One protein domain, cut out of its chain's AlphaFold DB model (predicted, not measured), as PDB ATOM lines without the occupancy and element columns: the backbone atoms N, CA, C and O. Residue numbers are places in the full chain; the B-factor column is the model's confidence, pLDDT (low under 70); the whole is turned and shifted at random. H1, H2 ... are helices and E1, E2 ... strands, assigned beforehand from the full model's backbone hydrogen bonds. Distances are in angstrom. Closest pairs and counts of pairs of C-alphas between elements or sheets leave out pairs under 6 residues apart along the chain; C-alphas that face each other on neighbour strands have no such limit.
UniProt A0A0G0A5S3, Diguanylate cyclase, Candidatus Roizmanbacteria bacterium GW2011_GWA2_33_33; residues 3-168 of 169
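Overview. This is residues 3 to 168 of the 169 residues of the protein "Diguanylate cyclase" of Candidatus Roizmanbacteria bacterium GW2011_GWA2_33_33 (UniProt A0A0G0A5S3). Two small strand pairs, E1 with E2 and E3 with E4, make a thin wall through the middle, with H2 and H3 packed over one side and H4 and, more loosely, H6 over the other. H1 lies toward one end of the long axis and the short H5 toward the other, where the link from E3 to H4 also reaches. The printed part has 166 residues, with six named helices and four named strands in the order H1 H2 E1 E2 H3 E3 H4 E4 H5 H6. E1 and E2 are antiparallel, E3 and E4 parallel, and the class is mostly helix. The whole is compact, with a radius of gyration of the C-alphas of 16.4 A, and its spans of 54 by 36 by 27 A make it only just elongated.

Along the chain. H1, residues 7 to 14, begins at C-alpha 7 (-44.925, -2.485, 43.672). H2 is residues 16 to 33, 25.7 A long. E1 is residues 39 to 42 and E2 residues 47 to 51. H3, residues 57 to 73, measures 24.2 A. E3, residues 90 to 95, begins at C-alpha 90 (-41.279, -10.169, 39.552) and measures 16.5 A. H4, residues 106 to 123, measures 25.7 A. E4 is residues 129 to 132 and H5 residues 134 to 138. H6, residues 146 to 166, measures 30.5 A and ends at C-alpha 166 (-48.162, -28.860, 55.997).

Arrangement. Residues 3 to 4 pair antiparallel with residues 90 to 91 of E3. H1 touches residues 17 to 19 of H2, closest at the C-alphas of Asn 11 and Gly 19, 5.3 A, at a steep tilt of 50 degrees, opposite ways. H2 and H3 touch, closest at the C-alphas of Gln 33 and Ile 67, 6.7 A. E1 and E2 form a hairpin, with N 41 and O 49 within hydrogen-bond range at 2.9 A. E2 and E3 are near each other. In E3 and E4, N 130 and O 92 are within hydrogen-bond range at 2.9 A. E3, H4 and E4 form a strand-helix-strand unit, two parallel neighbour strands with a helix between, its crossover left-handed. The closest C-alphas of E3 and H4, those of Gly 93 and Met 118, are 3.8 A apart; those of H3 and E3, Arg 68 and Ile 90, 6.0 A. H5 is close to H4 but not clearly touching, the C-alphas of Ser 113 and Leu 137 being 7.5 A apart. H4 and H6 touch at a steep tilt of 53 degrees, closest at the C-alphas of Thr 108 and Leu 156, 6.7 A. Every O i to N i+4 pair is within hydrogen-bond range in H1, H2, H3, H4 and H5, and 15 of 17 in H6.

Size, cuts and confidence. The C-alphas farthest apart, those of Glu 82 and Lys 102, are 54.5 A apart. The printed part has no cut. The link from H3 to E3 is long, residues 74 to 89. Mean pLDDT of the printed part is 85.1; residues 98 to 106 and 133 to 152 are under 70.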
ATOM      1  N   ASP A   3     -40.825 -11.507  44.712       97.69
ATOM      2  CA  ASP A   3     -41.251 -10.162  45.093       97.69
ATOM      3  C   ASP A   3     -41.599  -9.356  43.833       97.69
ATOM      4  O   ASP A   3     -40.896  -9.437  42.816       97.69
ATOM      5  N   ILE A   4     -42.705  -8.609  43.897       98.31
ATOM      6  CA  ILE A   4     -43.214  -7.795  42.787       98.31
ATOM      7  C   ILE A   4     -42.325  -6.569  42.584       98.31
ATOM      8  O   ILE A   4     -42.134  -5.734  43.463       98.31
ATOM      9  N   ASP A   5     -41.797  -6.416  41.377       98.06
ATOM     10  CA  ASP A   5     -40.908  -5.311  41.072       98.06
ATOM     11  C   ASP A   5     -41.652  -3.975  41.051       98.06
ATOM     12  O   ASP A   5     -42.649  -3.809  40.351       98.06
ATOM     13  N   LEU A   6     -41.111  -2.999  41.789       96.31
ATOM     14  CA  LEU A   6     -41.632  -1.631  41.846       96.31
ATOM     15  C   LEU A   6     -43.098  -1.567  42.319       96.31
ATOM     16  O   LEU A   6     -43.837  -0.671  41.923       96.31
ATOM     17  N   PHE A   7     -43.535  -2.468  43.203       97.50
ATOM     18  CA  PHE A   7     -44.925  -2.485  43.672       97.50
ATOM     19  C   PHE A   7     -45.348  -1.195  44.389       97.50
ATOM     20  O   PHE A   7     -46.480  -0.738  44.244       97.50
ATOM     21  N   LYS A   8     -44.424  -0.535  45.098       95.94
ATOM     22  CA  LYS A   8     -44.677   0.811  45.627       95.94
ATOM     23  C   LYS A   8     -45.064   1.805  44.524       95.94
ATOM     24  O   LYS A   8     -46.025   2.538  44.703       95.94
ATOM     25  N   TYR A   9     -44.383   1.786  43.376       96.44
ATOM     26  CA  TYR A   9     -44.732   2.641  42.236       96.44
ATOM     27  C   TYR A   9     -46.141   2.340  41.713       96.44
ATOM     28  O   TYR A   9     -46.857   3.267  41.349       96.44
ATOM     29  N   VAL A  10     -46.568   1.071  41.725       96.38
ATOM     30  CA  VAL A  10     -47.949   0.708  41.378       96.38
ATOM     31  C   VAL A  10     -48.940   1.382  42.329       96.38
ATOM     32  O   VAL A  10     -49.861   2.044  41.861       96.38
ATOM     33  N   ASN A  11     -48.731   1.275  43.644       96.69
ATOM     34  CA  ASN A  11     -49.611   1.917  44.627       96.69
ATOM     35  C   ASN A  11     -49.597   3.446  44.514       96.69
ATOM     36  O   ASN A  11     -50.653   4.068  44.547       96.69
ATOM     37  N   ASP A  12     -48.416   4.042  44.366       97.06
ATOM     38  CA  ASP A  12     -48.251   5.495  44.310       97.06
ATOM     39  C   ASP A  12     -48.852   6.086  43.016       97.06
ATOM     40  O   ASP A  12     -49.312   7.224  43.021       97.06
ATOM     41  N   THR A  13     -48.868   5.321  41.914       96.25
ATOM     42  CA  THR A  13     -49.365   5.779  40.600       96.25
ATOM     43  C   THR A  13     -50.846   5.481  40.385       96.25
ATOM     44  O   THR A  13     -51.560   6.307  39.827       96.25
ATOM     45  N   TYR A  14     -51.307   4.300  40.798       95.31
ATOM     46  CA  TYR A  14     -52.641   3.784  40.468       95.31
ATOM     47  C   TYR A  14     -53.544   3.612  41.702       95.31
ATOM     48  O   TYR A  14     -54.705   3.234  41.579       95.31
ATOM     49  N   GLY A  15     -53.028   3.895  42.899       96.19
ATOM     50  CA  GLY A  15     -53.747   3.741  44.158       96.19
ATOM     51  C   GLY A  15     -53.665   2.328  44.743       96.19
ATOM     52  O   GLY A  15     -53.319   1.346  44.082       96.19
ATOM     53  N   HIS A  16     -54.008   2.220  46.027       95.81
ATOM     54  CA  HIS A  16     -53.953   0.954  46.763       95.81
ATOM     55  C   HIS A  16     -54.935  -0.102  46.244       95.81
ATOM     56  O   HIS A  16     -54.631  -1.290  46.308       95.81
ATOM     57  N   GLU A  17     -56.077   0.307  45.684       95.56
ATOM     58  CA  GLU A  17     -57.034  -0.625  45.073       95.56
ATOM     59  C   GLU A  17     -56.417  -1.367  43.880       95.56
ATOM     60  O   GLU A  17     -56.599  -2.579  43.738       95.56
ATOM     61  N   ALA A  18     -55.611  -0.670  43.072       95.12
ATOM     62  CA  ALA A  18     -54.861  -1.270  41.977       95.12
ATOM     63  C   ALA A  18     -53.784  -2.233  42.495       95.12
ATOM     64  O   ALA A  18     -53.619  -3.331  41.962       95.12
ATOM     65  N   GLY A  19     -53.083  -1.864  43.571       96.62
ATOM     66  CA  GLY A  19     -52.140  -2.758  44.242       96.62
ATOM     67  C   GLY A  19     -52.805  -4.050  44.731       96.62
ATOM     68  O   GLY A  19     -52.301  -5.147  44.479       96.62
ATOM     69  N   ASP A  20     -53.966  -3.942  45.373       96.88
ATOM     70  CA  ASP A  20     -54.746  -5.092  45.838       96.88
ATOM     71  C   ASP A  20     -55.245  -5.968  44.686       96.88
ATOM     72  O   ASP A  20     -55.233  -7.200  44.795       96.88
ATOM     73  N   PHE A  21     -55.658  -5.357  43.575       95.94
ATOM     74  CA  PHE A  21     -56.002  -6.070  42.348       95.94
ATOM     75  C   PHE A  21     -54.810  -6.879  41.821       95.94
ATOM     76  O   PHE A  21     -54.929  -8.091  41.633       95.94
ATOM     77  N   VAL A  22     -53.637  -6.251  41.682       96.88
ATOM     78  CA  VAL A  22     -52.403  -6.916  41.232       96.88
ATOM     79  C   VAL A  22     -52.055  -8.110  42.123       96.88
ATOM     80  O   VAL A  22     -51.751  -9.195  41.628       96.88
ATOM     81  N   LEU A  23     -52.133  -7.944  43.445       97.88
ATOM     82  CA  LEU A  23     -51.836  -9.014  44.400       97.88
ATOM     83  C   LEU A  23     -52.786 -10.211  44.257       97.88
ATOM     84  O   LEU A  23     -52.344 -11.355  44.392       97.88
ATOM     85  N   LYS A  24     -54.076  -9.964  43.996       96.75
ATOM     86  CA  LYS A  24     -55.079 -11.016  43.769       96.75
ATOM     87  C   LYS A  24     -54.832 -11.745  42.451       96.75
ATOM     88  O   LYS A  24     -54.819 -12.976  42.446       96.75
ATOM     89  N   GLU A  25     -54.576 -11.006  41.374       96.62
ATOM     90  CA  GLU A  25     -54.277 -11.583  40.059       96.62
ATOM     91  C   GLU A  25     -53.038 -12.473  40.107       96.62
ATOM     92  O   GLU A  25     -53.072 -13.616  39.647       96.62
ATOM     93  N   LEU A  26     -51.959 -12.003  40.738       97.44
ATOM     94  CA  LEU A  26     -50.753 -12.808  40.896       97.44
ATOM     95  C   LEU A  26     -50.975 -14.035  41.774       97.44
ATOM     96  O   LEU A  26     -50.481 -15.109  41.447       97.44
ATOM     97  N   ALA A  27     -51.730 -13.913  42.868       96.62
ATOM     98  CA  ALA A  27     -52.022 -15.057  43.724       96.62
ATOM     99  C   ALA A  27     -52.766 -16.169  42.968       96.62
ATOM    100  O   ALA A  27     -52.480 -17.345  43.194       96.62
ATOM    101  N   ASN A  28     -53.694 -15.811  42.075       96.44
ATOM    102  CA  ASN A  28     -54.393 -16.771  41.218       96.44
ATOM    103  C   ASN A  28     -53.451 -17.354  40.162       96.44
ATOM    104  O   ASN A  28     -53.297 -18.570  40.089       96.44
ATOM    105  N   LEU A  29     -52.726 -16.492  39.444       97.06
ATOM    106  CA  LEU A  29     -51.749 -16.895  38.434       97.06
ATOM    107  C   LEU A  29     -50.746 -17.898  39.001       97.06
ATOM    108  O   LEU A  29     -50.490 -18.927  38.386       97.06
ATOM    109  N   PHE A  30     -50.194 -17.633  40.183       96.88
ATOM    110  CA  PHE A  30     -49.230 -18.530  40.801       96.88
ATOM    111  C   PHE A  30     -49.830 -19.878  41.193       96.88
ATOM    112  O   PHE A  30     -49.157 -20.891  41.021       96.88
ATOM    113  N   LYS A  31     -51.071 -19.913  41.692       95.19
ATOM    114  CA  LYS A  31     -51.757 -21.182  41.986       95.19
ATOM    115  C   LYS A  31     -51.904 -22.037  40.730       95.19
ATOM    116  O   LYS A  31     -51.667 -23.235  40.805       95.19
ATOM    117  N   ASP A  32     -52.185 -21.415  39.588       96.44
ATOM    118  CA  ASP A  32     -52.322 -22.116  38.307       96.44
ATOM    119  C   ASP A  32     -50.982 -22.626  37.745       96.44
ATOM    120  O   ASP A  32     -50.954 -23.451  36.831       96.44
ATOM    121  N   GLN A  33     -49.847 -22.133  38.258       96.44
ATOM    122  CA  GLN A  33     -48.517 -22.550  37.802       96.44
ATOM    123  C   GLN A  33     -47.897 -23.698  38.605       96.44
ATOM    124  O   GLN A  33     -46.893 -24.254  38.149       96.44
ATOM    125  N   ILE A  34     -48.440 -24.041  39.774       95.25
ATOM    126  CA  ILE A  34     -47.814 -24.976  40.721       95.25
ATOM    127  C   ILE A  34     -48.621 -26.271  40.858       95.25
ATOM    128  O   ILE A  34     -49.792 -26.331  40.493       95.25
ATOM    129  N   ARG A  35     -47.990 -27.337  41.364       95.44
ATOM    130  CA  ARG A  35     -48.662 -28.626  41.599       95.44
ATOM    131  C   ARG A  35     -49.468 -28.580  42.895       95.44
ATOM    132  O   ARG A  35     -49.175 -27.782  43.778       95.44
ATOM    133  N   GLU A  36     -50.395 -29.520  43.075       90.25
ATOM    134  CA  GLU A  36     -51.142 -29.665  44.339       90.25
ATOM    135  C   GLU A  36     -50.241 -29.933  45.557       90.25
ATOM    136  O   GLU A  36     -50.584 -29.574  46.682       90.25
ATOM    137  N   THR A  37     -49.081 -30.562  45.341       90.06
ATOM    138  CA  THR A  37     -48.078 -30.829  46.385       90.06
ATOM    139  C   THR A  37     -47.263 -29.596  46.762       90.06
ATOM    140  O   THR A  37     -46.656 -29.558  47.835       90.06
ATOM    141  N   ASP A  38     -47.208 -28.608  45.873       92.50
ATOM    142  CA  ASP A  38     -46.447 -27.386  46.073       92.50
ATOM    143  C   ASP A  38     -47.290 -26.364  46.831       92.50
ATOM    144  O   ASP A  38     -48.522 -26.392  46.837       92.50
ATOM    145  N   VAL A  39     -46.617 -25.446  47.515       92.19
ATOM    146  CA  VAL A  39     -47.289 -24.529  48.434       92.19
ATOM    147  C   VAL A  39     -46.854 -23.119  48.144       92.19
ATOM    148  O   VAL A  39     -45.672 -22.805  48.244       92.19
ATOM    149  N   ILE A  40     -47.821 -22.248  47.874       94.69
ATOM    150  CA  ILE A  40     -47.585 -20.814  47.800       94.69
ATOM    151  C   ILE A  40     -48.241 -20.067  48.955       94.69
ATOM    152  O   ILE A  40     -49.392 -20.318  49.317       94.69
ATOM    153  N   ALA A  41     -47.506 -19.116  49.526       93.62
ATOM    154  CA  ALA A  41     -47.988 -18.236  50.577       93.62
ATOM    155  C   ALA A  41     -47.505 -16.800  50.364       93.62
ATOM    156  O   ALA A  41     -46.355 -16.571  50.003       93.62
ATOM    157  N   ARG A  42     -48.361 -15.820  50.661       94.25
ATOM    158  CA  ARG A  42     -47.953 -14.415  50.782       94.25
ATOM    159  C   ARG A  42     -47.340 -14.199  52.164       94.25
ATOM    160  O   ARG A  42     -48.030 -14.305  53.179       94.25
ATOM    161  N   ILE A  43     -46.041 -13.926  52.208       89.88
ATOM    162  CA  ILE A  43     -45.276 -13.776  53.456       89.88
ATOM    163  C   ILE A  43     -45.052 -12.307  53.831       89.88
ATOM    164  O   ILE A  43     -44.872 -12.007  55.012       89.88
ATOM    165  N   GLY A  44     -45.160 -11.386  52.874       88.69
ATOM    166  CA  GLY A  44     -44.968  -9.947  53.068       88.69
ATOM    167  C   GLY A  44     -46.048  -9.107  52.389       88.69
ATOM    168  O   GLY A  44     -47.117  -9.611  52.035       88.69
ATOM    169  N   GLY A  45     -45.770  -7.810  52.228       91.75
ATOM    170  CA  GLY A  45     -46.636  -6.889  51.485       91.75
ATOM    171  C   GLY A  45     -46.741  -7.305  50.019       91.75
ATOM    172  O   GLY A  45     -47.823  -7.646  49.560       91.75
ATOM    173  N   GLU A  46     -45.615  -7.393  49.328       94.88
ATOM    174  CA  GLU A  46     -45.520  -7.792  47.914       94.88
ATOM    175  C   GLU A  46     -44.740  -9.100  47.701       94.88
ATOM    176  O   GLU A  46     -44.421  -9.477  46.577       94.88
ATOM    177  N   GLU A  47     -44.460  -9.814  48.795       95.25
ATOM    178  CA  GLU A  47     -43.590 -10.989  48.810       95.25
ATOM    179  C   GLU A  47     -44.375 -12.301  48.906       95.25
ATOM    180  O   GLU A  47     -45.220 -12.496  49.794       95.25
ATOM    181  N   PHE A  48     -44.007 -13.246  48.044       96.56
ATOM    182  CA  PHE A  48     -44.552 -14.594  47.974       96.56
ATOM    183  C   PHE A  48     -43.456 -15.644  48.181       96.56
ATOM    184  O   PHE A  48     -42.364 -15.587  47.612       96.56
ATOM    185  N   LEU A  49     -43.776 -16.660  48.973       94.94
ATOM    186  CA  LEU A  49     -42.945 -17.830  49.190       94.94
ATOM    187  C   LEU A  49     -43.579 -19.036  48.508       94.94
ATOM    188  O   LEU A  49     -44.725 -19.374  48.795       94.94
ATOM    189  N   LEU A  50     -42.804 -19.685  47.642       94.75
ATOM    190  CA  LEU A  50     -43.143 -20.952  47.012       94.75
ATOM    191  C   LEU A  50     -42.249 -22.048  47.603       94.75
ATOM    192  O   LEU A  50     -41.025 -21.922  47.566       94.75
ATOM    193  N   ILE A  51     -42.866 -23.089  48.155       91.94
ATOM    194  CA  ILE A  51     -42.207 -24.277  48.699       91.94
ATOM    195  C   ILE A  51     -42.499 -25.438  47.755       91.94
ATOM    196  O   ILE A  51     -43.662 -25.778  47.531       91.94
ATOM    197  N   LEU A  52     -41.435 -26.030  47.219       91.62
ATOM    198  CA  LEU A  52     -41.502 -27.122  46.253       91.62
ATOM    199  C   LEU A  52     -41.087 -28.423  46.923       91.62
ATOM    200  O   LEU A  52     -40.026 -28.498  47.545       91.62
ATOM    201  N   GLN A  53     -41.919 -29.453  46.796       86.69
ATOM    202  CA  GLN A  53     -41.598 -30.774  47.331       86.69
ATOM    203  C   GLN A  53     -40.858 -31.603  46.281       86.69
ATOM    204  O   GLN A  53     -41.180 -31.537  45.095       86.69
ATOM    205  N   ASN A  54     -39.875 -32.401  46.714       88.00
ATOM    206  CA  ASN A  54     -39.146 -33.350  45.857       88.00
ATOM    207  C   ASN A  54     -38.640 -32.730  44.539       88.00
ATOM    208  O   ASN A  54     -38.731 -33.342  43.478       88.00
ATOM    209  N   THR A  55     -38.155 -31.490  44.610       90.50
ATOM    210  CA  THR A  55     -37.703 -30.717  43.452       90.50
ATOM    211  C   THR A  55     -36.262 -30.287  43.687       90.50
ATOM    212  O   THR A  55     -35.939 -29.742  44.742       90.50
ATOM    213  N   ASP A  56     -35.395 -30.569  42.720       91.19
ATOM    214  CA  ASP A  56     -33.993 -30.168  42.751       91.19
ATOM    215  C   ASP A  56     -33.806 -28.714  42.285       91.19
ATOM    216  O   ASP A  56     -34.759 -28.010  41.934       91.19
ATOM    217  N   LEU A  57     -32.558 -28.239  42.307       90.81
ATOM    218  CA  LEU A  57     -32.229 -26.854  41.969       90.81
ATOM    219  C   LEU A  57     -32.633 -26.484  40.538       90.81
ATOM    220  O   LEU A  57     -33.157 -25.393  40.308       90.81
ATOM    221  N   ASP A  58     -32.406 -27.385  39.581       93.25
ATOM    222  CA  ASP A  58     -32.728 -27.154  38.173       93.25
ATOM    223  C   ASP A  58     -34.245 -27.100  37.949       93.25
ATOM    224  O   ASP A  58     -34.747 -26.159  37.327       93.25
ATOM    225  N   GLY A  59     -34.997 -28.042  38.525       95.19
ATOM    226  CA  GLY A  59     -36.456 -28.036  38.484       95.19
ATOM    227  C   GLY A  59     -37.051 -26.782  39.128       95.19
ATOM    228  O   GLY A  59     -37.931 -26.142  38.543       95.19
ATOM    229  N   ALA A  60     -36.530 -26.377  40.289       95.31
ATOM    230  CA  ALA A  60     -36.976 -25.178  40.991       95.31
ATOM    231  C   ALA A  60     -36.681 -23.904  40.185       95.31
ATOM    232  O   ALA A  60     -37.549 -23.038  40.047       95.31
ATOM    233  N   LYS A  61     -35.484 -23.811  39.591       96.50
ATOM    234  CA  LYS A  61     -35.096 -22.698  38.716       96.50
ATOM    235  C   LYS A  61     -35.993 -22.615  37.484       96.50
ATOM    236  O   LYS A  61     -36.483 -21.535  37.166       96.50
ATOM    237  N   LYS A  62     -36.238 -23.740  36.803       97.88
ATOM    238  CA  LYS A  62     -37.108 -23.801  35.617       97.88
ATOM    239  C   LYS A  62     -38.527 -23.338  35.930       97.88
ATOM    240  O   LYS A  62     -39.092 -22.560  35.163       97.88
ATOM    241  N   LEU A  63     -39.092 -23.773  37.058       97.75
ATOM    242  CA  LEU A  63     -40.415 -23.326  37.486       97.75
ATOM    243  C   LEU A  63     -40.433 -21.826  37.808       97.75
ATOM    244  O   LEU A  63     -41.340 -21.125  37.366       97.75
ATOM    245  N   ALA A  64     -39.423 -21.319  38.520       98.00
ATOM    246  CA  ALA A  64     -39.317 -19.894  38.819       98.00
ATOM    247  C   ALA A  64     -39.215 -19.041  37.539       98.00
ATOM    248  O   ALA A  64     -39.910 -18.033  37.425       98.00
ATOM    249  N   GLU A  65     -38.413 -19.462  36.555       98.50
ATOM    250  CA  GLU A  65     -38.296 -18.769  35.264       98.50
ATOM    251  C   GLU A  65     -39.601 -18.813  34.470       98.50
ATOM    252  O   GLU A  65     -40.018 -17.802  33.902       98.50
ATOM    253  N   LYS A  66     -40.295 -19.960  34.476       98.31
ATOM    254  CA  LYS A  66     -41.623 -20.083  33.870       98.31
ATOM    255  C   LYS A  66     -42.595 -19.083  34.496       98.31
ATOM    256  O   LYS A  66     -43.242 -18.337  33.769       98.31
ATOM    257  N   ILE A  67     -42.689 -19.048  35.827       98.25
ATOM    258  CA  ILE A  67     -43.588 -18.129  36.542       98.25
ATOM    259  C   ILE A  67     -43.232 -16.676  36.218       98.25
ATOM    260  O   ILE A  67     -44.119 -15.900  35.870       98.25
ATOM    261  N   ARG A  68     -41.944 -16.315  36.268       98.56
ATOM    262  CA  ARG A  68     -41.465 -14.972  35.919       98.56
ATOM    263  C   ARG A  68     -41.909 -14.559  34.515       98.56
ATOM    264  O   ARG A  68     -42.479 -13.483  34.355       98.56
ATOM    265  N   ALA A  69     -41.693 -15.421  33.522       98.50
ATOM    266  CA  ALA A  69     -42.088 -15.156  32.143       98.50
ATOM    267  C   ALA A  69     -43.613 -15.033  31.985       98.50
ATOM    268  O   ALA A  69     -44.085 -14.181  31.237       98.50
ATOM    269  N   VAL A  70     -44.401 -15.851  32.691       98.19
ATOM    270  CA  VAL A  70     -45.871 -15.749  32.669       98.19
ATOM    271  C   VAL A  70     -46.334 -14.411  33.255       98.19
ATOM    272  O   VAL A  70     -47.204 -13.772  32.671       98.19
ATOM    273  N   VAL A  71     -45.732 -13.953  34.359       98.25
ATOM    274  CA  VAL A  71     -46.040 -12.640  34.953       98.25
ATOM    275  C   VAL A  71     -45.677 -11.498  34.005       98.25
ATOM    276  O   VAL A  71     -46.515 -10.644  33.743       98.25
ATOM    277  N   GLU A  72     -44.465 -11.508  33.446       98.25
ATOM    278  CA  GLU A  72     -43.986 -10.483  32.507       98.25
ATOM    279  C   GLU A  72     -44.894 -10.330  31.272       98.25
ATOM    280  O   GLU A  72     -45.088  -9.227  30.753       98.25
ATOM    281  N   ASN A  73     -45.462 -11.443  30.801       97.12
ATOM    282  CA  ASN A  73     -46.319 -11.470  29.618       97.12
ATOM    283  C   ASN A  73     -47.810 -11.273  29.922       97.12
ATOM    284  O   ASN A  73     -48.602 -11.114  28.990       97.12
ATOM    285  N   LYS A  74     -48.221 -11.262  31.194       96.00
ATOM    286  CA  LYS A  74     -49.616 -11.037  31.573       96.00
ATOM    287  C   LYS A  74     -49.981  -9.573  31.324       96.00
ATOM    288  O   LYS A  74     -49.438  -8.670  31.957       96.00
ATOM    289  N   ASN A  75     -50.949  -9.342  30.437       95.44
ATOM    290  CA  ASN A  75     -51.664  -8.070  30.405       95.44
ATOM    291  C   ASN A  75     -52.640  -8.037  31.589       95.44
ATOM    292  O   ASN A  75     -53.560  -8.856  31.659       95.44
ATOM    293  N   LEU A  76     -52.404  -7.125  32.530       93.62
ATOM    294  CA  LEU A  76     -53.247  -6.928  33.709       93.62
ATOM    295  C   LEU A  76     -54.405  -5.955  33.464       93.62
ATOM    296  O   LEU A  76     -55.323  -5.904  34.276       93.62
ATOM    297  N   ASN A  77     -54.392  -5.229  32.345       93.31
ATOM    298  CA  ASN A  77     -55.418  -4.255  31.998       93.31
ATOM    299  C   ASN A  77     -55.911  -4.432  30.547       93.31
ATOM    300  O   ASN A  77     -55.698  -3.560  29.706       93.31
ATOM    301  N   PRO A  78     -56.540  -5.574  30.210       88.00
ATOM    302  CA  PRO A  78     -57.026  -5.831  28.852       88.00
ATOM    303  C   PRO A  78     -58.158  -4.891  28.419       88.00
ATOM    304  O   PRO A  78     -58.314  -4.662  27.225       88.00
ATOM    305  N   ASP A  79     -58.911  -4.343  29.376       89.56
ATOM    306  CA  ASP A  79     -60.045  -3.442  29.131       89.56
ATOM    307  C   ASP A  79     -59.644  -1.951  29.166       89.56
ATOM    308  O   ASP A  79     -60.522  -1.094  29.169       89.56
ATOM    309  N   GLU A  80     -58.345  -1.636  29.271       88.06
ATOM    310  CA  GLU A  80     -57.809  -0.264  29.368       88.06
ATOM    311  C   GLU A  80     -58.485   0.603  30.449       88.06
ATOM    312  O   GLU A  80     -58.694   1.806  30.292       88.06
ATOM    313  N   LYS A  81     -58.821  -0.004  31.592       86.50
ATOM    314  CA  LYS A  81     -59.401   0.708  32.733       86.50
ATOM    315  C   LYS A  81     -58.409   1.727  33.274       86.50
ATOM    316  O   LYS A  81     -57.220   1.433  33.432       86.50
ATOM    317  N   GLU A  82     -58.918   2.906  33.618       83.50
ATOM    318  CA  GLU A  82     -58.144   3.883  34.372       83.50
ATOM    319  C   GLU A  82     -57.656   3.270  35.691       83.50
ATOM    320  O   GLU A  82     -58.291   2.388  36.271       83.50
ATOM    321  N   ASN A  83     -56.505   3.743  36.167       86.50
ATOM    322  CA  ASN A  83     -55.931   3.330  37.446       86.50
ATOM    323  C   ASN A  83     -55.600   1.825  37.551       86.50
ATOM    324  O   ASN A  83     -55.628   1.262  38.637       86.50
ATOM    325  N   THR A  84     -55.261   1.155  36.442       88.81
ATOM    326  CA  THR A  84     -54.757  -0.231  36.460       88.81
ATOM    327  C   THR A  84     -53.454  -0.337  35.661       88.81
ATOM    328  O   THR A  84     -53.405   0.113  34.515       88.81
ATOM    329  N   PRO A  85     -52.379  -0.932  36.213       91.94
ATOM    330  CA  PRO A  85     -51.138  -1.110  35.469       91.94
ATOM    331  C   PRO A  85     -51.318  -2.121  34.331       91.94
ATOM    332  O   PRO A  85     -51.917  -3.178  34.516       91.94
ATOM    333  N   ASN A  86     -50.723  -1.847  33.168       92.94
ATOM    334  CA  ASN A  86     -50.773  -2.768  32.024       92.94
ATOM    335  C   ASN A  86     -49.927  -4.028  32.251       92.94
ATOM    336  O   ASN A  86     -50.318  -5.132  31.874       92.94
ATOM    337  N   LYS A  87     -48.741  -3.856  32.844       95.19
ATOM    338  CA  LYS A  87     -47.761  -4.921  33.069       95.19
ATOM    339  C   LYS A  87     -47.043  -4.720  34.390       95.19
ATOM    340  O   LYS A  87     -46.868  -3.594  34.851       95.19
ATOM    341  N   ILE A  88     -46.567  -5.829  34.935       97.31
ATOM    342  CA  ILE A  88     -45.657  -5.876  36.076       97.31
ATOM    343  C   ILE A  88     -44.615  -6.964  35.832       97.31
ATOM    344  O   ILE A  88     -44.784  -7.822  34.964       97.31
ATOM    345  N   THR A  89     -43.558  -6.966  36.634       98.56
ATOM    346  CA  THR A  89     -42.587  -8.060  36.666       98.56
ATOM    347  C   THR A  89     -42.359  -8.512  38.099       98.56
ATOM    348  O   THR A  89     -42.744  -7.835  39.054       98.56
ATOM    349  N   ILE A  90     -41.738  -9.676  38.255       98.62
ATOM    350  CA  ILE A  90     -41.279 -10.169  39.552       98.62
ATOM    351  C   ILE A  90     -39.784 -10.469  39.491       98.62
ATOM    352  O   ILE A  90     -39.259 -10.917  38.468       98.62
ATOM    353  N   SER A  91     -39.121 -10.294  40.625       98.56
ATOM    354  CA  SER A  91     -37.786 -10.835  40.862       98.56
ATOM    355  C   SER A  91     -37.899 -12.035  41.789       98.56
ATOM    356  O   SER A  91     -38.650 -11.999  42.764       98.56
ATOM    357  N   ALA A  92     -37.151 -13.098  41.498       98.19
ATOM    358  CA  ALA A  92     -37.207 -14.328  42.273       98.19
ATOM    359  C   ALA A  92     -35.820 -14.798  42.709       98.19
ATOM    360  O   ALA A  92     -34.840 -14.690  41.978       98.19
ATOM    361  N   GLY A  93     -35.769 -15.360  43.910       96.69
ATOM    362  CA  GLY A  93     -34.615 -16.056  44.451       96.69
ATOM    363  C   GLY A  93     -34.936 -17.521  44.704       96.69
ATOM    364  O   GLY A  93     -35.965 -17.836  45.313       96.69
ATOM    365  N   VAL A  94     -34.072 -18.415  44.238       95.25
ATOM    366  CA  VAL A  94     -34.221 -19.868  44.383       95.25
ATOM    367  C   VAL A  94     -33.068 -20.415  45.210       95.25
ATOM    368  O   VAL A  94     -31.909 -20.114  44.936       95.25
ATOM    369  N   SER A  95     -33.406 -21.249  46.186       90.75
ATOM    370  CA  SER A  95     -32.467 -22.037  46.976       90.75
ATOM    371  C   SER A  95     -33.004 -23.462  47.107       90.75
ATOM    372  O   SER A  95     -34.217 -23.686  47.102       90.75
ATOM    373  N   THR A  96     -32.101 -24.433  47.211       87.12
ATOM    374  CA  THR A  96     -32.441 -25.830  47.507       87.12
ATOM    375  C   THR A  96     -31.450 -26.409  48.494       87.12
ATOM    376  O   THR A  96     -30.343 -25.899  48.644       87.12
ATOM    377  N   PHE A  97     -31.830 -27.516  49.115       76.12
ATOM    378  CA  PHE A  97     -30.983 -28.246  50.041       76.12
ATOM    379  C   PHE A  97     -30.935 -29.717  49.653       76.12
ATOM    380  O   PHE A  97     -31.952 -30.283  49.244       76.12
ATOM    381  N   THR A  98     -29.776 -30.347  49.832       66.62
ATOM    382  CA  THR A  98     -29.612 -31.779  49.559       66.62
ATOM    383  C   THR A  98     -29.609 -32.566  50.863       66.62
ATOM    384  O   THR A  98     -28.927 -32.228  51.823       66.62
ATOM    385  N   LYS A  99     -30.363 -33.665  50.920       55.84
ATOM    386  CA  LYS A  99     -30.442 -34.529  52.107       55.84
ATOM    387  C   LYS A  99     -29.042 -35.066  52.467       55.84
ATOM    388  O   LYS A  99     -28.519 -35.922  51.765       55.84
ATOM    389  N   GLY A 100     -28.443 -34.574  53.557       56.56
ATOM    390  CA  GLY A 100     -27.117 -35.011  54.029       56.56
ATOM    391  C   GLY A 100     -26.246 -33.924  54.670       56.56
ATOM    392  O   GLY A 100     -25.284 -34.253  55.368       56.56
ATOM    393  N   SER A 101     -26.586 -32.645  54.508       57.66
ATOM    394  CA  SER A 101     -25.841 -31.508  55.063       57.66
ATOM    395  C   SER A 101     -26.094 -31.378  56.578       57.66
ATOM    396  O   SER A 101     -27.081 -30.818  57.044       57.66
ATOM    397  N   LYS A 102     -25.202 -31.951  57.393       50.81
ATOM    398  CA  LYS A 102     -25.373 -32.162  58.850       50.81
ATOM    399  C   LYS A 102     -25.410 -30.900  59.744       50.81
ATOM    400  O   LYS A 102     -25.344 -31.050  60.961       50.81
ATOM    401  N   LYS A 103     -25.458 -29.673  59.209       52.22
ATOM    402  CA  LYS A 103     -25.225 -28.443  60.006       52.22
ATOM    403  C   LYS A 103     -26.174 -27.267  59.763       52.22
ATOM    404  O   LYS A 103     -25.935 -26.195  60.302       52.22
ATOM    405  N   ILE A 104     -27.233 -27.454  58.990       54.97
ATOM    406  CA  ILE A 104     -28.077 -26.350  58.525       54.97
ATOM    407  C   ILE A 104     -29.431 -26.437  59.234       54.97
ATOM    408  O   ILE A 104     -30.045 -27.509  59.277       54.97
ATOM    409  N   ASN A 105     -29.900 -25.321  59.802       65.06
ATOM    410  CA  ASN A 105     -31.309 -25.197  60.161       65.06
ATOM    411  C   ASN A 105     -32.069 -25.050  58.845       65.06
ATOM    412  O   ASN A 105     -32.243 -23.948  58.330       65.06
ATOM    413  N   LEU A 106     -32.462 -26.204  58.306       65.88
ATOM    414  CA  LEU A 106     -32.985 -26.375  56.956       65.88
ATOM    415  C   LEU A 106     -34.021 -25.315  56.576       65.88
ATOM    416  O   LEU A 106     -34.002 -24.814  55.463       65.88
ATOM    417  N   GLU A 107     -34.915 -24.967  57.497       70.25
ATOM    418  CA  GLU A 107     -36.013 -24.033  57.240       70.25
ATOM    419  C   GLU A 107     -35.510 -22.583  57.170       70.25
ATOM    420  O   GLU A 107     -35.826 -21.858  56.224       70.25
ATOM    421  N   THR A 108     -34.692 -22.177  58.144       74.31
ATOM    422  CA  THR A 108     -34.166 -20.811  58.258       74.31
ATOM    423  C   THR A 108     -33.153 -20.494  57.165       74.31
ATOM    424  O   THR A 108     -33.264 -19.471  56.494       74.31
ATOM    425  N   ASP A 109     -32.197 -21.389  56.946       76.44
ATOM    426  CA  ASP A 109     -31.083 -21.146  56.033       76.44
ATOM    427  C   ASP A 109     -31.538 -21.181  54.565       76.44
ATOM    428  O   ASP A 109     -31.038 -20.414  53.738       76.44
ATOM    429  N   LEU A 110     -32.542 -22.008  54.231       80.81
ATOM    430  CA  LEU A 110     -33.157 -22.006  52.900       80.81
ATOM    431  C   LEU A 110     -33.871 -20.691  52.604       80.81
ATOM    432  O   LEU A 110     -33.700 -20.142  51.511       80.81
ATOM    433  N   LEU A 111     -34.665 -20.197  53.557       84.25
ATOM    434  CA  LEU A 111     -35.402 -18.947  53.400       84.25
ATOM    435  C   LEU A 111     -34.443 -17.778  53.191       84.25
ATOM    436  O   LEU A 111     -34.575 -17.051  52.210       84.25
ATOM    437  N   ILE A 112     -33.448 -17.671  54.068       83.00
ATOM    438  CA  ILE A 112     -32.380 -16.676  54.002       83.00
ATOM    439  C   ILE A 112     -31.670 -16.718  52.643       83.00
ATOM    440  O   ILE A 112     -31.479 -15.688  51.998       83.00
ATOM    441  N   SER A 113     -31.315 -17.915  52.169       84.31
ATOM    442  CA  SER A 113     -30.631 -18.081  50.881       84.31
ATOM    443  C   SER A 113     -31.496 -17.627  49.713       84.31
ATOM    444  O   SER A 113     -30.998 -16.999  48.775       84.31
ATOM    445  N   ALA A 114     -32.794 -17.942  49.761       90.00
ATOM    446  CA  ALA A 114     -33.749 -17.510  48.753       90.00
ATOM    447  C   ALA A 114     -33.971 -15.990  48.797       90.00
ATOM    448  O   ALA A 114     -34.129 -15.386  47.739       90.00
ATOM    449  N   ASP A 115     -33.969 -15.371  49.981       89.06
ATOM    450  CA  ASP A 115     -34.074 -13.914  50.139       89.06
ATOM    451  C   ASP A 115     -32.868 -13.213  49.527       89.06
ATOM    452  O   ASP A 115     -33.009 -12.358  48.654       89.06
ATOM    453  N   GLN A 116     -31.671 -13.677  49.873       86.56
ATOM    454  CA  GLN A 116     -30.436 -13.118  49.347       86.56
ATOM    455  C   GLN A 116     -30.344 -13.270  47.822       86.56
ATOM    456  O   GLN A 116     -29.956 -12.335  47.118       86.56
ATOM    457  N   ALA A 117     -30.744 -14.425  47.280       91.50
ATOM    458  CA  ALA A 117     -30.852 -14.611  45.836       91.50
ATOM    459  C   ALA A 117     -31.820 -13.586  45.217       91.50
ATOM    460  O   ALA A 117     -31.483 -12.905  44.250       91.50
ATOM    461  N   MET A 118     -33.005 -13.413  45.802       94.12
ATOM    462  CA  MET A 118     -34.001 -12.453  45.326       94.12
ATOM    463  C   MET A 118     -33.478 -11.009  45.384       94.12
ATOM    464  O   MET A 118     -33.704 -10.226  44.458       94.12
ATOM    465  N   TYR A 119     -32.719 -10.665  46.424       90.12
ATOM    466  CA  TYR A 119     -32.030  -9.386  46.530       90.12
ATOM    467  C   TYR A 119     -31.030  -9.178  45.383       90.12
ATOM    468  O   TYR A 119     -31.050  -8.126  44.733       90.12
ATOM    469  N   TYR A 120     -30.208 -10.183  45.058       91.31
ATOM    470  CA  TYR A 120     -29.302 -10.112  43.906       91.31
ATOM    471  C   TYR A 120     -30.052  -9.997  42.577       91.31
ATOM    472  O   TYR A 120     -29.645  -9.206  41.723       91.31
ATOM    473  N   ALA A 121     -31.181 -10.693  42.410       94.50
ATOM    474  CA  ALA A 121     -32.043 -10.538  41.239       94.50
ATOM    475  C   ALA A 121     -32.493  -9.076  41.062       94.50
ATOM    476  O   ALA A 121     -32.372  -8.511  39.971       94.50
ATOM    477  N   LYS A 122     -32.929  -8.425  42.149       93.81
ATOM    478  CA  LYS A 122     -33.325  -7.010  42.121       93.81
ATOM    479  C   LYS A 122     -32.151  -6.084  41.816       93.81
ATOM    480  O   LYS A 122     -32.273  -5.214  40.952       93.81
ATOM    481  N   LYS A 123     -31.006  -6.284  42.476       92.12
ATOM    482  CA  LYS A 123     -29.780  -5.494  42.259       92.12
ATOM    483  C   LYS A 123     -29.248  -5.602  40.835       92.12
ATOM    484  O   LYS A 123     -28.773  -4.610  40.297       92.12
ATOM    485  N   ALA A 124     -29.355  -6.775  40.217       93.25
ATOM    486  CA  ALA A 124     -28.857  -7.013  38.868       93.25
ATOM    487  C   ALA A 124     -29.776  -6.458  37.761       93.25
ATOM    488  O   ALA A 124     -29.460  -6.615  36.584       93.25
ATOM    489  N   GLY A 125     -30.888  -5.801  38.109       96.25
ATOM    490  CA  GLY A 125     -31.777  -5.141  37.150       96.25
ATOM    491  C   GLY A 125     -33.210  -5.662  37.138       96.25
ATOM    492  O   GLY A 125     -33.942  -5.317  36.217       96.25
ATOM    493  N   ARG A 126     -33.619  -6.443  38.150       98.19
ATOM    494  CA  ARG A 126     -34.987  -6.968  38.316       98.19
ATOM    495  C   ARG A 126     -35.420  -7.913  37.190       98.19
ATOM    496  O   ARG A 126     -34.581  -8.298  36.367       98.19
ATOM    497  N   ASN A 127     -36.690  -8.335  37.215       98.44
ATOM    498  CA  ASN A 127     -37.307  -9.228  36.235       98.44
ATOM    499  C   ASN A 127     -36.415 -10.426  35.880       98.44
ATOM    500  O   ASN A 127     -36.091 -10.679  34.720       98.44
ATOM    501  N   ARG A 128     -35.948 -11.138  36.907       98.44
ATOM    502  CA  ARG A 128     -35.050 -12.287  36.741       98.44
ATOM    503  C   ARG A 128     -35.118 -13.234  37.918       98.44
ATOM    504  O   ARG A 128     -35.547 -12.860  39.013       98.44
ATOM    505  N   VAL A 129     -34.623 -14.439  37.682       98.19
ATOM    506  CA  VAL A 129     -34.364 -15.420  38.726       98.19
ATOM    507  C   VAL A 129     -32.877 -15.407  39.056       98.19
ATOM    508  O   VAL A 129     -32.029 -15.483  38.169       98.19
ATOM    509  N   TRP A 130     -32.554 -15.332  40.340       95.62
ATOM    510  CA  TRP A 130     -31.220 -15.645  40.836       95.62
ATOM    511  C   TRP A 130     -31.270 -16.938  41.637       95.62
ATOM    512  O   TRP A 130     -32.272 -17.249  42.283       95.62
ATOM    513  N   VAL A 131     -30.177 -17.687  41.605       92.19
ATOM    514  CA  VAL A 131     -30.061 -18.965  42.300       92.19
ATOM    515  C   VAL A 131     -28.884 -18.894  43.258       92.19
ATOM    516  O   VAL A 131     -27.812 -18.420  42.885       92.19
ATOM    517  N   THR A 132     -29.091 -19.350  44.485       81.75
ATOM    518  CA  THR A 132     -28.029 -19.577  45.466       81.75
ATOM    519  C   THR A 132     -27.963 -21.067  45.772       81.75
ATOM    520  O   THR A 132     -28.987 -21.725  45.957       81.75
ATOM    521  N   ASP A 133     -26.751 -21.616  45.785       66.69
ATOM    522  CA  ASP A 133     -26.498 -22.983  46.238       66.69
ATOM    523  C   ASP A 133     -25.787 -22.985  47.607       66.69
ATOM    524  O   ASP A 133     -25.316 -21.949  48.092       66.69
ATOM    525  N   GLU A 134     -25.714 -24.160  48.239       58.94
ATOM    526  CA  GLU A 134     -25.098 -24.355  49.561       58.94
ATOM    527  C   GLU A 134     -23.636 -23.866  49.647       58.94
ATOM    528  O   GLU A 134     -23.150 -23.570  50.742       58.94
ATOM    529  N   SER A 135     -22.910 -23.749  48.528       56.34
ATOM    530  CA  SER A 135     -21.516 -23.284  48.531       56.34
ATOM    531  C   SER A 135     -21.389 -21.803  48.902       56.34
ATOM    532  O   SER A 135     -20.372 -21.388  49.465       56.34
ATOM    533  N   ILE A 136     -22.437 -21.008  48.662       54.22
ATOM    534  CA  ILE A 136     -22.470 -19.581  49.002       54.22
ATOM    535  C   ILE A 136     -22.666 -19.392  50.513       54.22
ATOM    536  O   ILE A 136     -22.035 -18.515  51.105       54.22
ATOM    537  N   LEU A 137     -23.453 -20.267  51.152       52.59
ATOM    538  CA  LEU A 137     -23.661 -20.282  52.605       52.59
ATOM    539  C   LEU A 137     -22.393 -20.673  53.376       52.59
ATOM    540  O   LEU A 137     -22.038 -20.036  54.367       52.59
ATOM    541  N   ASN A 138     -21.677 -21.696  52.901       48.03
ATOM    542  CA  ASN A 138     -20.501 -22.240  53.590       48.03
ATOM    543  C   ASN A 138     -19.285 -21.297  53.596       48.03
ATOM    544  O   ASN A 138     -18.390 -21.456  54.424       48.03
ATOM    545  N   ASN A 139     -19.245 -20.303  52.705       46.84
ATOM    546  CA  ASN A 139     -18.098 -19.406  52.551       46.84
ATOM    547  C   ASN A 139     -18.124 -18.167  53.463       46.84
ATOM    548  O   ASN A 139     -17.260 -17.303  53.319       46.84
ATOM    549  N   GLY A 140     -19.092 -18.039  54.383       45.41
ATOM    550  CA  GLY A 140     -19.100 -16.996  55.423       45.41
ATOM    551  C   GLY A 140     -19.124 -15.545  54.915       45.41
ATOM    552  O   GLY A 140     -18.967 -14.615  55.699       45.41
ATOM    553  N   LYS A 141     -19.322 -15.325  53.610       41.31
ATOM    554  CA  LYS A 141     -19.294 -14.005  52.954       41.31
ATOM    555  C   LYS A 141     -20.643 -13.281  52.975       41.31
ATOM    556  O   LYS A 141     -20.899 -12.430  52.126       41.31
ATOM    557  N   ILE A 142     -21.519 -13.615  53.914       49.75
ATOM    558  CA  ILE A 142     -22.870 -13.060  53.946       49.75
ATOM    559  C   ILE A 142     -22.915 -11.996  55.040       49.75
ATOM    560  O   ILE A 142     -23.031 -12.299  56.225       49.75
ATOM    561  N   GLY A 143     -22.751 -10.738  54.627       43.47
ATOM    562  CA  GLY A 143     -22.981  -9.582  55.485       43.47
ATOM    563  C   GLY A 143     -24.478  -9.432  55.732       43.47
ATOM    564  O   GLY A 143     -25.191  -8.969  54.848       43.47
ATOM    565  N   PHE A 144     -24.939  -9.858  56.905       48.44
ATOM    566  CA  PHE A 144     -26.281  -9.552  57.400       48.44
ATOM    567  C   PHE A 144     -26.252  -8.195  58.086       48.44
ATOM    568  O   PHE A 144     -25.519  -8.022  59.062       48.44
ATOM    569  N   ASP A 145     -27.049  -7.246  57.599       46.91
ATOM    570  CA  ASP A 145     -27.271  -5.992  58.309       46.91
ATOM    571  C   ASP A 145     -28.376  -6.180  59.370       46.91
ATOM    572  O   ASP A 145     -29.294  -6.992  59.226       46.91
ATOM    573  N   PHE A 146     -28.309  -5.440  60.478       42.16
ATOM    574  CA  PHE A 146     -29.214  -5.619  61.626       42.16
ATOM    575  C   PHE A 146     -30.681  -5.275  61.307       42.16
ATOM    576  O   PHE A 146     -31.587  -5.743  62.002       42.16
ATOM    577  N   HIS A 147     -30.931  -4.486  60.257       46.06
ATOM    578  CA  HIS A 147     -32.282  -4.183  59.773       46.06
ATOM    579  C   HIS A 147     -32.950  -5.408  59.126       46.06
ATOM    580  O   HIS A 147     -34.144  -5.648  59.338       46.06
ATOM    581  N   ASP A 148     -32.164  -6.239  58.438       55.72
ATOM    582  CA  ASP A 148     -32.638  -7.458  57.778       55.72
ATOM    583  C   ASP A 148     -33.084  -8.496  58.815       55.72
ATOM    584  O   ASP A 148     -34.104  -9.162  58.651       55.72
ATOM    585  N   ALA A 149     -32.414  -8.553  59.970       53.84
ATOM    586  CA  ALA A 149     -32.710  -9.529  61.019       53.84
ATOM    587  C   ALA A 149     -34.154  -9.457  61.564       53.84
ATOM    588  O   ALA A 149     -34.732 -10.486  61.926       53.84
ATOM    589  N   LEU A 150     -34.767  -8.266  61.648       55.56
ATOM    590  CA  LEU A 150     -36.145  -8.120  62.145       55.56
ATOM    591  C   LEU A 150     -37.185  -8.524  61.089       55.56
ATOM    592  O   LEU A 150     -38.215  -9.118  61.429       55.56
ATOM    593  N   ILE A 151     -36.915  -8.207  59.821       61.56
ATOM    594  CA  ILE A 151     -37.742  -8.608  58.677       61.56
ATOM    595  C   ILE A 151     -37.702 -10.132  58.542       61.56
ATOM    596  O   ILE A 151     -38.757 -10.775  58.516       61.56
ATOM    597  N   GLU A 152     -36.506 -10.715  58.615       67.56
ATOM    598  CA  GLU A 152     -36.296 -12.160  58.588       67.56
ATOM    599  C   GLU A 152     -37.023 -12.865  59.736       67.56
ATOM    600  O   GLU A 152     -37.731 -13.843  59.507       67.56
ATOM    601  N   ARG A 153     -37.003 -12.330  60.966       70.56
ATOM    602  CA  ARG A 153     -37.775 -12.913  62.085       70.56
ATOM    603  C   ARG A 153     -39.278 -13.007  61.802       70.56
ATOM    604  O   ARG A 153     -39.906 -14.009  62.154       70.56
ATOM    605  N   LYS A 154     -39.877 -11.988  61.172       76.06
ATOM    606  CA  LYS A 154     -41.307 -12.014  60.807       76.06
ATOM    607  C   LYS A 154     -41.585 -13.036  59.703       76.06
ATOM    608  O   LYS A 154     -42.577 -13.765  59.798       76.06
ATOM    609  N   LYS A 155     -40.719 -13.112  58.686       78.88
ATOM    610  CA  LYS A 155     -40.822 -14.102  57.602       78.88
ATOM    611  C   LYS A 155     -40.679 -15.529  58.141       78.88
ATOM    612  O   LYS A 155     -41.531 -16.368  57.855       78.88
ATOM    613  N   LEU A 156     -39.701 -15.774  59.016       79.25
ATOM    614  CA  LEU A 156     -39.471 -17.059  59.684       79.25
ATOM    615  C   LEU A 156     -40.662 -17.500  60.538       79.25
ATOM    616  O   LEU A 156     -41.065 -18.659  60.483       79.25
ATOM    617  N   SER A 157     -41.286 -16.582  61.280       83.25
ATOM    618  CA  SER A 157     -42.493 -16.906  62.050       83.25
ATOM    619  C   SER A 157     -43.638 -17.380  61.144       83.25
ATOM    620  O   SER A 157     -44.270 -18.403  61.419       83.25
ATOM    621  N   LYS A 158     -43.872 -16.688  60.021       84.12
ATOM    622  CA  LYS A 158     -44.887 -17.090  59.034       84.12
ATOM    623  C   LYS A 158     -44.538 -18.418  58.360       84.12
ATOM    624  O   LYS A 158     -45.433 -19.243  58.175       84.12
ATOM    625  N   LEU A 159     -43.261 -18.643  58.045       83.12
ATOM    626  CA  LEU A 159     -42.767 -19.916  57.520       83.12
ATOM    627  C   LEU A 159     -43.041 -21.059  58.502       83.12
ATOM    628  O   LEU A 159     -43.613 -22.070  58.105       83.12
ATOM    629  N   GLN A 160     -42.732 -20.887  59.788       83.38
ATOM    630  CA  GLN A 160     -42.968 -21.924  60.790       83.38
ATOM    631  C   GLN A 160     -44.452 -22.294  60.889       83.38
ATOM    632  O   GLN A 160     -44.802 -23.474  60.966       83.38
ATOM    633  N   VAL A 161     -45.341 -21.295  60.850       84.06
ATOM    634  CA  VAL A 161     -46.796 -21.517  60.826       84.06
ATOM    635  C   VAL A 161     -47.211 -22.296  59.577       84.06
ATOM    636  O   VAL A 161     -48.030 -23.211  59.676       84.06
ATOM    637  N   LEU A 162     -46.650 -21.962  58.413       82.50
ATOM    638  CA  LEU A 162     -46.929 -22.654  57.157       82.50
ATOM    639  C   LEU A 162     -46.466 -24.115  57.207       82.50
ATOM    640  O   LEU A 162     -47.258 -25.014  56.933       82.50
ATOM    641  N   LEU A 163     -45.231 -24.366  57.639       81.44
ATOM    642  CA  LEU A 163     -44.671 -25.713  57.751       81.44
ATOM    643  C   LEU A 163     -45.440 -26.575  58.754       81.44
ATOM    644  O   LEU A 163     -45.713 -27.744  58.489       81.44
ATOM    645  N   ASN A 164     -45.887 -25.992  59.869       82.38
ATOM    646  CA  ASN A 164     -46.730 -26.694  60.834       82.38
ATOM    647  C   ASN A 164     -48.093 -27.091  60.252       82.38
ATOM    648  O   ASN A 164     -48.625 -28.135  60.623       82.38
ATOM    649  N   LYS A 165     -48.666 -26.294  59.340       78.31
ATOM    650  CA  LYS A 165     -49.899 -26.667  58.628       78.31
ATOM    651  C   LYS A 165     -49.661 -27.800  57.635       78.31
ATOM    652  O   LYS A 165     -50.516 -28.668  57.519       78.31
ATOM    653  N   LEU A 166     -48.515 -27.806  56.953       74.81
ATOM    654  CA  LEU A 166     -48.162 -28.860  55.997       74.81
ATOM    655  C   LEU A 166     -47.893 -30.199  56.678       74.81
ATOM    656  O   LEU A 166     -48.338 -31.218  56.179       74.81
ATOM    657  N   ARG A 167     -47.251 -30.197  57.852       77.44
ATOM    658  CA  ARG A 167     -47.019 -31.411  58.655       77.44
ATOM    659  C   ARG A 167     -48.294 -32.057  59.213       77.44
ATOM    660  O   ARG A 167     -48.224 -33.174  59.708       77.44
ATOM    661  N   ARG A 168     -49.421 -31.335  59.229       70.19
ATOM    662  CA  ARG A 168     -50.712 -31.800  59.771       70.19
ATOM    663  C   ARG A 168     -51.674 -32.326  58.698       70.19
ATOM    664  O   ARG A 168     -52.759 -32.766  59.064       70.19
TER     665      ARG A 168